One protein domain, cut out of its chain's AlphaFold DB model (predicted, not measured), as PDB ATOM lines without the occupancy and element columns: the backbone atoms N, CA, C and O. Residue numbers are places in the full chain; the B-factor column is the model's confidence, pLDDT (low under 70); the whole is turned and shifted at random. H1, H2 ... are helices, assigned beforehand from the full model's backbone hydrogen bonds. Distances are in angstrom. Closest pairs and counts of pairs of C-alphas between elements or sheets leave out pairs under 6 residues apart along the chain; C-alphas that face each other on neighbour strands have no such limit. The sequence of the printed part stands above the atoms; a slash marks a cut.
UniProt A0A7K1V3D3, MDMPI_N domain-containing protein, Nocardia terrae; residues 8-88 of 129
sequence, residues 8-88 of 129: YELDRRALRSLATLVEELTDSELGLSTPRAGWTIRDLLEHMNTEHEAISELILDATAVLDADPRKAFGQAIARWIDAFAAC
ATOM      1  N   TYR A   8     -23.318  -3.317  -8.078       84.00
ATOM      2  CA  TYR A   8     -23.312  -2.775  -6.720       84.00
ATOM      3  C   TYR A   8     -22.368  -3.567  -5.822       84.00
ATOM      4  O   TYR A   8     -21.598  -2.984  -5.064       84.00
ATOM      5  N   GLU A   9     -22.352  -4.894  -5.947       86.06
ATOM      6  CA  GLU A   9     -21.372  -5.720  -5.238       86.06
ATOM      7  C   GLU A   9     -19.939  -5.442  -5.715       86.06
ATOM      8  O   GLU A   9     -19.009  -5.389  -4.904       86.06
ATOM      9  N   LEU A  10     -19.745  -5.242  -7.024       90.06
ATOM     10  CA  LEU A  10     -18.443  -4.861  -7.571       90.06
ATOM     11  C   LEU A  10     -17.981  -3.503  -7.023       90.06
ATOM     12  O   LEU A  10     -16.846  -3.397  -6.555       90.06
ATOM     13  N   ASP A  11     -18.858  -2.499  -7.042       92.12
ATOM     14  CA  ASP A  11     -18.592  -1.157  -6.518       92.12
ATOM     15  C   ASP A  11     -18.285  -1.186  -5.013       92.12
ATOM     16  O   ASP A  11     -17.228  -0.729  -4.576       92.12
ATOM     17  N   ARG A  12     -19.120  -1.872  -4.222       93.50
ATOM     18  CA  ARG A  12     -18.919  -2.072  -2.780       93.50
ATOM     19  C   ARG A  12     -17.540  -2.646  -2.465       93.50
ATOM     20  O   ARG A  12     -16.898  -2.236  -1.496       93.50
ATOM     21  N   ARG A  13     -17.078  -3.630  -3.242       95.44
ATOM     22  CA  ARG A  13     -15.745  -4.223  -3.063       95.44
ATOM     23  C   ARG A  13     -14.638  -3.240  -3.420       95.44
ATOM     24  O   ARG A  13     -13.683  -3.132  -2.654       95.44
ATOM     25  N   ALA A  14     -14.770  -2.532  -4.540       96.44
ATOM     26  CA  ALA A  14     -13.787  -1.550  -4.981       96.44
ATOM     27  C   ALA A  14     -13.624  -0.417  -3.956       96.44
ATOM     28  O   ALA A  14     -12.503  -0.114  -3.548       96.44
ATOM     29  N   LEU A  15     -14.735   0.140  -3.468       96.62
ATOM     30  CA  LEU A  15     -14.729   1.228  -2.494       96.62
ATOM     31  C   LEU A  15     -14.185   0.796  -1.130       96.62
ATOM     32  O   LEU A  15     -13.454   1.556  -0.503       96.62
ATOM     33  N   ARG A  16     -14.452  -0.441  -0.684       95.94
ATOM     34  CA  ARG A  16     -13.827  -0.978   0.537       95.94
ATOM     35  C   ARG A  16     -12.315  -1.099   0.402       95.94
ATOM     36  O   ARG A  16     -11.601  -0.702   1.314       95.94
ATOM     37  N   SER A  17     -11.825  -1.616  -0.725       97.38
ATOM     38  CA  SER A  17     -10.381  -1.680  -0.979       97.38
ATOM     39  C   SER A  17      -9.749  -0.289  -1.012       97.38
ATOM     40  O   SER A  17      -8.669  -0.099  -0.461       97.38
ATOM     41  N   LEU A  18     -10.429   0.688  -1.613       97.31
ATOM     42  CA  LEU A  18      -9.953   2.066  -1.638       97.31
ATOM     43  C   LEU A  18      -9.948   2.701  -0.241       97.31
ATOM     44  O   LEU A  18      -8.973   3.352   0.115       97.31
ATOM     45  N   ALA A  19     -10.985   2.473   0.569       97.19
ATOM     46  CA  ALA A  19     -11.054   2.980   1.940       97.19
ATOM     47  C   ALA A  19      -9.897   2.464   2.807       97.19
ATOM     48  O   ALA A  19      -9.307   3.248   3.545       97.19
ATOM     49  N   THR A  20      -9.511   1.190   2.657       96.62
ATOM     50  CA  THR A  20      -8.324   0.639   3.332       96.62
ATOM     51  C   THR A  20      -7.044   1.381   2.940       96.62
ATOM     52  O   THR A  20      -6.255   1.720   3.809       96.62
ATOM     53  N   LEU A  21      -6.852   1.695   1.654       97.50
ATOM     54  CA  LEU A  21      -5.674   2.451   1.205       97.50
ATOM     55  C   LEU A  21      -5.672   3.892   1.731       97.50
ATOM     56  O   LEU A  21      -4.625   4.422   2.086       97.50
ATOM     57  N   VAL A  22      -6.840   4.538   1.779       98.25
ATOM     58  CA  VAL A  22      -6.973   5.910   2.289       98.25
ATOM     59  C   VAL A  22      -6.665   5.984   3.787       98.25
ATOM     60  O   VAL A  22      -6.079   6.968   4.238       98.25
ATOM     61  N   GLU A  23      -7.019   4.953   4.554       96.56
ATOM     62  CA  GLU A  23      -6.725   4.868   5.989       96.56
ATOM     63  C   GLU A  23      -5.217   4.803   6.287       96.56
ATOM     64  O   GLU A  23      -4.771   5.308   7.315       96.56
ATOM     65  N   GLU A  24      -4.419   4.248   5.371       97.56
ATOM     66  CA  GLU A  24      -2.962   4.131   5.515       97.56
ATOM     67  C   GLU A  24      -2.206   5.443   5.235       97.56
ATOM     68  O   GLU A  24      -1.031   5.559   5.592       97.56
ATOM     69  N   LEU A  25      -2.856   6.441   4.621       98.19
ATOM     70  CA  LEU A  25      -2.212   7.705   4.262       98.19
ATOM     71  C   LEU A  25      -1.741   8.473   5.496       98.19
ATOM     72  O   LEU A  25      -2.494   8.713   6.441       98.19
ATOM     73  N   THR A  26      -0.509   8.963   5.444       98.06
ATOM     74  CA  THR A  26       0.080   9.823   6.473       98.06
ATOM     75  C   THR A  26      -0.286  11.295   6.284       98.06
ATOM     76  O   THR A  26      -0.654  11.745   5.197       98.06
ATOM     77  N   ASP A  27      -0.112  12.095   7.338       97.94
ATOM     78  CA  ASP A  27      -0.373  13.540   7.286       97.94
ATOM     79  C   ASP A  27       0.520  14.263   6.266       97.94
ATOM     80  O   ASP A  27       0.073  15.203   5.608       97.94
ATOM     81  N   SER A  28       1.769  13.815   6.096       97.81
ATOM     82  CA  SER A  28       2.674  14.361   5.079       97.81
ATOM     83  C   SER A  28       2.206  14.066   3.658       97.81
ATOM     84  O   SER A  28       2.344  14.916   2.781       97.81
ATOM     85  N   GLU A  29       1.632  12.884   3.421       98.31
ATOM     86  CA  GLU A  29       1.144  12.495   2.097       98.31
ATOM     87  C   GLU A  29      -0.100  13.284   1.699       98.31
ATOM     88  O   GLU A  29      -0.237  13.646   0.533       98.31
ATOM     89  N   LEU A  30      -0.951  13.663   2.659       98.19
ATOM     90  CA  LEU A  30      -2.111  14.519   2.390       98.19
ATOM     91  C   LEU A  30      -1.737  15.852   1.717       98.19
ATOM     92  O   LEU A  30      -2.554  16.405   0.984       98.19
ATOM     93  N   GLY A  31      -0.516  16.355   1.935       97.38
ATOM     94  CA  GLY A  31      -0.007  17.583   1.319       97.38
ATOM     95  C   GLY A  31       0.594  17.414  -0.083       97.38
ATOM     96  O   GLY A  31       0.958  18.412  -0.704       97.38
ATOM     97  N   LEU A  32       0.727  16.186  -0.596       97.75
ATOM     98  CA  LEU A  32       1.313  15.939  -1.916       97.75
ATOM     99  C   LEU A  32       0.360  16.363  -3.033       97.75
ATOM    100  O   LEU A  32      -0.850  16.169  -2.944       97.75
ATOM    101  N   SER A  33       0.912  16.925  -4.108       97.44
ATOM    102  CA  SER A  33       0.134  17.311  -5.285       97.44
ATOM    103  C   SER A  33      -0.347  16.093  -6.073       97.44
ATOM    104  O   SER A  33       0.360  15.098  -6.218       97.44
ATOM    105  N   THR A  34      -1.534  16.213  -6.651       96.00
ATOM    106  CA  THR A  34      -2.104  15.254  -7.599       96.00
ATOM    107  C   THR A  34      -1.890  15.738  -9.042       96.00
ATOM    108  O   THR A  34      -1.576  16.910  -9.264       96.00
ATOM    109  N   PRO A  35      -2.086  14.882 -10.064       94.69
ATOM    110  CA  PRO A  35      -2.053  15.315 -11.465       94.69
ATOM    111  C   PRO A  35      -3.124  16.356 -11.825       94.69
ATOM    112  O   PRO A  35      -2.985  17.062 -12.826       94.69
ATOM    113  N   ARG A  36      -4.202  16.461 -11.033       90.19
ATOM    114  CA  ARG A  36      -5.186  17.531 -11.186       90.19
ATOM    115  C   ARG A  36      -4.554  18.832 -10.700       90.19
ATOM    116  O   ARG A  36      -4.177  18.962  -9.540       90.19
ATOM    117  N   ALA A  37      -4.427  19.788 -11.618       92.19
ATOM    118  CA  ALA A  37      -3.716  21.031 -11.360       92.19
ATOM    119  C   ALA A  37      -4.268  21.755 -10.121       92.19
ATOM    120  O   ALA A  37      -5.465  22.030 -10.030       92.19
ATOM    121  N   GLY A  38      -3.369  22.064  -9.186       93.44
ATOM    122  CA  GLY A  38      -3.676  22.795  -7.958       93.44
ATOM    123  C   GLY A  38      -4.294  21.966  -6.831       93.44
ATOM    124  O   GLY A  38      -4.618  22.552  -5.809       93.44
ATOM    125  N   TRP A  39      -4.465  20.650  -6.992       98.00
ATOM    126  CA  TRP A  39      -5.069  19.792  -5.968       98.00
ATOM    127  C   TRP A  39      -4.015  18.976  -5.231       98.00
ATOM    128  O   TRP A  39      -3.184  18.315  -5.858       98.00
ATOM    129  N   THR A  40      -4.099  18.970  -3.908       98.44
ATOM    130  CA  THR A  40      -3.414  18.021  -3.028       98.44
ATOM    131  C   THR A  40      -4.209  16.721  -2.877       98.44
ATOM    132  O   THR A  40      -5.364  16.628  -3.303       98.44
ATOM    133  N   ILE A  41      -3.608  15.694  -2.269       98.19
ATOM    134  CA  ILE A  41      -4.323  14.461  -1.905       98.19
ATOM    135  C   ILE A  41      -5.484  14.774  -0.952       98.19
ATOM    136  O   ILE A  41      -6.564  14.207  -1.110       98.19
ATOM    137  N   ARG A  42      -5.308  15.716  -0.019       98.38
ATOM    138  CA  ARG A  42      -6.402  16.224   0.818       98.38
ATOM    139  C   ARG A  42      -7.563  16.756  -0.019       98.38
ATOM    140  O   ARG A  42      -8.683  16.303   0.182       98.38
ATOM    141  N   ASP A  43      -7.291  17.654  -0.967       98.19
ATOM    142  CA  ASP A  43      -8.341  18.263  -1.799       98.19
ATOM    143  C   ASP A  43      -9.089  17.204  -2.620       98.19
ATOM    144  O   ASP A  43     -10.307  17.263  -2.787       98.19
ATOM    145  N   LEU A  44      -8.362  16.190  -3.101       97.50
ATOM    146  CA  LEU A  44      -8.961  15.052  -3.786       97.50
ATOM    147  C   LEU A  44      -9.913  14.272  -2.870       97.50
ATOM    148  O   LEU A  44     -11.037  13.993  -3.283       97.50
ATOM    149  N   LEU A  45      -9.494  13.933  -1.648       98.19
ATOM    150  CA  LEU A  45     -10.338  13.202  -0.700       98.19
ATOM    151  C   LEU A  45     -11.557  14.022  -0.271       98.19
ATOM    152  O   LEU A  45     -12.662  13.494  -0.246       98.19
ATOM    153  N   GLU A  46     -11.387  15.312   0.011       97.88
ATOM    154  CA  GLU A  46     -12.493  16.208   0.373       97.88
ATOM    155  C   GLU A  46     -13.521  16.320  -0.762       97.88
ATOM    156  O   GLU A  46     -14.731  16.247  -0.522       97.88
ATOM    157  N   HIS A  47     -13.060  16.400  -2.014       97.12
ATOM    158  CA  HIS A  47     -13.942  16.337  -3.176       97.12
ATOM    159  C   HIS A  47     -14.664  14.993  -3.275       97.12
ATOM    160  O   HIS A  47     -15.883  14.972  -3.420       97.12
ATOM    161  N   MET A  48     -13.942  13.875  -3.163       97.50
ATOM    162  CA  MET A  48     -14.557  12.548  -3.214       97.50
ATOM    163  C   MET A  48     -15.623  12.387  -2.127       97.50
ATOM    164  O   MET A  48     -16.715  11.916  -2.432       97.50
ATOM    165  N   ASN A  49     -15.350  12.815  -0.894       98.31
ATOM    166  CA  ASN A  49     -16.308  12.756   0.213       98.31
ATOM    167  C   ASN A  49     -17.572  13.558  -0.102       98.31
ATOM    168  O   ASN A  49     -18.677  13.059   0.085       98.31
ATOM    169  N   THR A  50     -17.399  14.771  -0.634       97.38
ATOM    170  CA  THR A  50     -18.509  15.653  -1.017       97.38
ATOM    171  C   THR A  50     -19.407  15.002  -2.071       97.38
ATOM    172  O   THR A  50     -20.626  15.008  -1.922       97.38
ATOM    173  N   GLU A  51     -18.825  14.412  -3.117       95.81
ATOM    174  CA  GLU A  51     -19.594  13.787  -4.203       95.81
ATOM    175  C   GLU A  51     -20.316  12.507  -3.746       95.81
ATOM    176  O   GLU A  51     -21.482  12.298  -4.091       95.81
ATOM    177  N   HIS A  52     -19.662  11.661  -2.935       96.81
ATOM    178  CA  HIS A  52     -20.309  10.466  -2.380       96.81
ATOM    179  C   HIS A  52     -21.466  10.845  -1.450       96.81
ATOM    180  O   HIS A  52     -22.544  10.249  -1.536       96.81
ATOM    181  N   GLU A  53     -21.279  11.845  -0.587       96.38
ATOM    182  CA  GLU A  53     -22.339  12.292   0.315       96.38
ATOM    183  C   GLU A  53     -23.499  12.959  -0.413       96.38
ATOM    184  O   GLU A  53     -24.634  12.666  -0.067       96.38
ATOM    185  N   ALA A  54     -23.266  13.771  -1.448       92.81
ATOM    186  CA  ALA A  54     -24.357  14.426  -2.176       92.81
ATOM    187  C   ALA A  54     -25.374  13.415  -2.739       92.81
ATOM    188  O   ALA A  54     -26.584  13.640  -2.708       92.81
ATOM    189  N   ILE A  55     -24.886  12.272  -3.228       90.44
ATOM    190  CA  ILE A  55     -25.735  11.180  -3.721       90.44
ATOM    191  C   ILE A  55     -26.319  10.374  -2.557       90.44
ATOM    192  O   ILE A  55     -27.500  10.026  -2.580       90.44
ATOM    193  N   SER A  56     -25.515  10.079  -1.533       93.12
ATOM    194  CA  SER A  56     -25.964   9.276  -0.390       93.12
ATOM    195  C   SER A  56     -27.059   9.989   0.402       93.12
ATOM    196  O   SER A  56     -28.049   9.363   0.760       93.12
ATOM    197  N   GLU A  57     -26.931  11.299   0.618       92.19
ATOM    198  CA  GLU A  57     -27.949  12.157   1.227       92.19
ATOM    199  C   GLU A  57     -29.251  12.125   0.428       92.19
ATOM    200  O   GLU A  57     -30.312  11.946   1.019       92.19
ATOM    201  N   LEU A  58     -29.171  12.224  -0.903       86.81
ATOM    202  CA  LEU A  58     -30.341  12.163  -1.774       86.81
ATOM    203  C   LEU A  58     -31.069  10.815  -1.668       86.81
ATOM    204  O   LEU A  58     -32.294  10.779  -1.614       86.81
ATOM    205  N   ILE A  59     -30.339   9.698  -1.650       86.06
ATOM    206  CA  ILE A  59     -30.937   8.356  -1.598       86.06
ATOM    207  C   ILE A  59     -31.487   8.044  -0.204       86.06
ATOM    208  O   ILE A  59     -32.592   7.514  -0.089       86.06
ATOM    209  N   LEU A  60     -30.717   8.356   0.839       87.81
ATOM    210  CA  LEU A  60     -31.059   8.063   2.231       87.81
ATOM    211  C   LEU A  60     -32.038   9.076   2.834       87.81
ATOM    212  O   LEU A  60     -32.556   8.813   3.917       87.81
ATOM    213  N   ASP A  61     -32.263  10.213   2.166       89.31
ATOM    214  CA  ASP A  61     -33.020  11.363   2.680       89.31
ATOM    215  C   ASP A  61     -32.504  11.812   4.062       89.31
ATOM    216  O   ASP A  61     -33.251  12.036   5.015       89.31
ATOM    217  N   ALA A  62     -31.173  11.844   4.205       90.19
ATOM    218  CA  ALA A  62     -30.513  12.093   5.481       90.19
ATOM    219  C   ALA A  62     -29.123  12.712   5.309       90.19
ATOM    220  O   ALA A  62     -28.198  12.061   4.812       90.19
ATOM    221  N   THR A  63     -28.947  13.931   5.816       94.75
ATOM    222  CA  THR A  63     -27.649  14.613   5.901       94.75
ATOM    223  C   THR A  63     -26.781  14.010   7.013       94.75
ATOM    224  O   THR A  63     -27.275  13.718   8.107       94.75
ATOM    225  N   ALA A  64     -25.474  13.872   6.775       93.50
ATOM    226  CA  ALA A  64     -24.502  13.477   7.794       93.50
ATOM    227  C   ALA A  64     -23.454  14.565   8.040       93.50
ATOM    228  O   ALA A  64     -23.070  15.310   7.141       93.50
ATOM    229  N   VAL A  65     -22.960  14.625   9.276       95.75
ATOM    230  CA  VAL A  65     -21.757  15.387   9.620       95.75
ATOM    231  C   VAL A  65     -20.592  14.410   9.637       95.75
ATOM    232  O   VAL A  65     -20.574  13.489  10.455       95.75
ATOM    233  N   LEU A  66     -19.646  14.598   8.721       96.94
ATOM    234  CA  LEU A  66     -18.442  13.779   8.636       96.94
ATOM    235  C   LEU A  66     -17.323  14.321   9.536       96.94
ATOM    236  O   LEU A  66     -17.365  15.463  10.000       96.94
ATOM    237  N   ASP A  67     -16.318  13.485   9.786       98.31
ATOM    238  CA  ASP A  67     -15.100  13.865  10.502       98.31
ATOM    239  C   ASP A  67     -14.327  14.971   9.752       98.31
ATOM    240  O   ASP A  67     -14.409  15.102   8.531       98.31
ATOM    241  N   ALA A  68     -13.551  15.778  10.478       97.06
ATOM    242  CA  ALA A  68     -12.707  16.811   9.879       97.06
ATOM    243  C   ALA A  68     -11.434  16.232   9.233       97.06
ATOM    244  O   ALA A  68     -10.827  16.869   8.370       97.06
ATOM    245  N   ASP A  69     -11.000  15.040   9.651       98.06
ATOM    246  CA  ASP A  69      -9.955  14.297   8.957       98.06
ATOM    247  C   ASP A  69     -10.529  13.687   7.665       98.06
ATOM    248  O   ASP A  69     -11.396  12.807   7.740       98.06
ATOM    249  N   PRO A  70     -10.037  14.083   6.474       98.31
ATOM    250  CA  PRO A  70     -10.595  13.638   5.201       98.31
ATOM    251  C   PRO A  70     -10.492  12.123   5.001       98.31
ATOM    252  O   PRO A  70     -11.309  11.566   4.271       98.31
ATOM    253  N   ARG A  71      -9.547  11.440   5.667       98.56
ATOM    254  CA  ARG A  71      -9.411   9.975   5.615       98.56
ATOM    255  C   ARG A  71     -10.550   9.288   6.363       98.56
ATOM    256  O   ARG A  71     -11.170   8.359   5.850       98.56
ATOM    257  N   LYS A  72     -10.871   9.781   7.564       98.44
ATOM    258  CA  LYS A  72     -11.990   9.270   8.369       98.44
ATOM    259  C   LYS A  72     -13.329   9.600   7.723       98.44
ATOM    260  O   LYS A  72     -14.194   8.730   7.644       98.44
ATOM    261  N   ALA A  73     -13.468  10.824   7.214       98.44
ATOM    262  CA  ALA A  73     -14.627  11.237   6.439       98.44
ATOM    263  C   ALA A  73     -14.827  10.352   5.204       98.44
ATOM    264  O   ALA A  73     -15.955   9.962   4.927       98.44
ATOM    265  N   PHE A  74     -13.750   9.947   4.523       98.62
ATOM    266  CA  PHE A  74     -13.833   9.014   3.401       98.62
ATOM    267  C   PHE A  74     -14.403   7.660   3.821       98.62
ATOM    268  O   PHE A  74     -15.357   7.181   3.216       98.62
ATOM    269  N   GLY A  75     -13.901   7.071   4.910       98.25
ATOM    270  CA  GLY A  75     -14.467   5.830   5.450       98.25
ATOM    271  C   GLY A  75     -15.962   5.943   5.787       98.25
ATOM    272  O   GLY A  75     -16.737   5.040   5.466       98.25
ATOM    273  N   GLN A  76     -16.382   7.065   6.382       98.25
ATOM    274  CA  GLN A  76     -17.789   7.339   6.701       98.25
ATOM    275  C   GLN A  76     -18.651   7.515   5.441       98.25
ATOM    276  O   GLN A  76     -19.726   6.917   5.360       98.25
ATOM    277  N   ALA A  77     -18.167   8.273   4.454       98.25
ATOM    278  CA  ALA A  77     -18.862   8.510   3.193       98.25
ATOM    279  C   ALA A  77     -19.050   7.213   2.395       98.25
ATOM    280  O   ALA A  77     -20.132   6.944   1.878       98.25
ATOM    281  N   ILE A  78     -18.032   6.345   2.359       98.06
ATOM    282  CA  ILE A  78     -18.135   5.038   1.698       98.06
ATOM    283  C   ILE A  78     -19.114   4.107   2.415       98.06
ATOM    284  O   ILE A  78     -19.869   3.397   1.753       98.06
ATOM    285  N   ALA A  79     -19.139   4.093   3.750       96.81
ATOM    286  CA  ALA A  79     -20.118   3.290   4.481       96.81
ATOM    287  C   ALA A  79     -21.553   3.703   4.119       96.81
ATOM    288  O   ALA A  79     -22.379   2.853   3.792       96.81
ATOM    289  N   ARG A  80     -21.812   5.013   4.080       96.44
ATOM    290  CA  ARG A  80     -23.118   5.569   3.712       96.44
ATOM    291  C   ARG A  80     -23.479   5.322   2.255       96.44
ATOM    292  O   ARG A  80     -24.619   4.966   1.979       96.44
ATOM    293  N   TRP A  81     -22.516   5.424   1.343       95.69
ATOM    294  CA  TRP A  81     -22.705   5.054  -0.060       95.69
ATOM    295  C   TRP A  81     -23.139   3.593  -0.203       95.69
ATOM    296  O   TRP A  81     -24.104   3.282  -0.899       95.69
ATOM    297  N   ILE A  82     -22.465   2.682   0.502       94.31
ATOM    298  CA  ILE A  82     -22.805   1.257   0.484       94.31
ATOM    299  C   ILE A  82     -24.221   1.028   1.024       94.31
ATOM    300  O   ILE A  82     -24.973   0.266   0.417       94.31
ATOM    301  N   ASP A  83     -24.600   1.691   2.116       92.75
ATOM    302  CA  ASP A  83     -25.950   1.587   2.682       92.75
ATOM    303  C   ASP A  83     -27.016   2.145   1.724       92.75
ATOM    304  O   ASP A  83     -28.056   1.516   1.520       92.75
ATOM    305  N   ALA A  84     -26.736   3.283   1.081       89.94
ATOM    306  CA  ALA A  84     -27.616   3.908   0.097       89.94
ATOM    307  C   ALA A  84     -27.913   2.958  -1.073       89.94
ATOM    308  O   ALA A  84     -29.074   2.707  -1.400       89.94
ATOM    309  N   PHE A  85     -26.876   2.370  -1.671       86.06
ATOM    310  CA  PHE A  85     -27.048   1.475  -2.814       86.06
ATOM    311  C   PHE A  85     -27.517   0.067  -2.433       86.06
ATOM    312  O   PHE A  85     -28.162  -0.585  -3.249       86.06
ATOM    313  N   ALA A  86     -27.298  -0.393  -1.197       83.94
ATOM    314  CA  ALA A  86     -27.918  -1.622  -0.695       83.94
ATOM    315  C   ALA A  86     -29.446  -1.495  -0.551       83.94
ATOM    316  O   ALA A  86     -30.159  -2.495  -0.646       83.94
ATOM    317  N   ALA A  87     -29.957  -0.277  -0.336       74.81
ATOM    318  CA  ALA A  87     -31.390   0.006  -0.320       74.81
ATOM    319  C   ALA A  87     -31.994   0.126  -1.733       74.81
ATOM    320  O   ALA A  87     -33.215   0.038  -1.890       74.81
ATOM    321  N   CYS A  88     -31.165   0.303  -2.770       71.06
ATOM    322  CA  CYS A  88     -31.628   0.305  -4.151       71.06
ATOM    323  C   CYS A  88     -31.976  -1.125  -4.599       71.06
ATOM    324  O   CYS A  88     -31.171  -2.044  -4.447       71.06
TER     325      CYS A  88
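What this domain is: This is residues 8 to 88 of the 129 residues of the protein "MDMPI_N domain-containing protein" of Nocardia terrae (UniProt A0A7K1V3D3). Three long helices, H1, H4 and H3, stand roughly side by side, with H4 between the other two, and the short helix H2 sits at one end of the group. H1 runs against H4, while H3 and H4 run the same way, and residues 61 to 69 lead back along them from the end of H3 to the start of H4. The printed part has 81 residues with four named helices, in the order H1, H2, H3, H4, and no named strand; the class is all helix. The whole is compact, with a radius of gyration of the C-alphas of 12.9 A, and elongated, spanning 37 by 24 by 21 A.

How they stand to each other: Start with H1, residues 8 to 23, and hold it beside H4, residues 70 to 86. They touch, with 13 pairs of C-alphas within 8 A, and the closest C-alphas are those of Ala 19 and Gly 75, 5.7 A apart. Their lines stand at a shallow tilt of 11 degrees, opposite ways. Next look at H2, residues 27 to 30, which is apart from H1 and from H4. H2 only just touches H3, residues 41 to 60, with 3 pairs of C-alphas within 8 A. On the H3 side residues 41 to 42 alone take part, and the closest C-alphas are those of Leu 30 and Ile 41, 4.8 A apart. H3 also touches H4, with 25 pairs of C-alphas within 8 A; their closest C-alphas, those of Ser 56 and Trp 81, are 5.3 A apart. These two run the same way at a shallow tilt of 28 degrees. H1 and H3 are apart. In the backbones of H1 and H4 every O i to N i+4 pair is within hydrogen-bond range, in H3 15 of 16 are, and H2 is too short for such a pair, with its 1 pair of O i to N i+3 within range.

Where its parts are: Find C-alpha 8 at (-23.312, -2.775, -6.720); from there H1 runs 22.3 A to C-alpha 23. H2 follows at residues 27 to 30. Find C-alpha 41 at (-4.323, 14.461, -1.905), where H3, the longest helix with 20 residues, begins; it runs 27.8 A to C-alpha 60. H4 runs 23.8 A from C-alpha 70 to C-alpha 86 at (-27.918, -1.622, -0.695).

The domain as a whole: The two C-alphas farthest apart are those of Ser 28 and Cys 88, at 38.2 A, while the first and last printed C-alphas, those of Tyr 8 and Cys 88, are 9.2 A apart. The link from H1 to H2 is tight, and those from H2 to H3 and from H3 to H4 are short. The printed part has no cut. The mean pLDDT of the printed part is 94.7, and no printed residue is under 70.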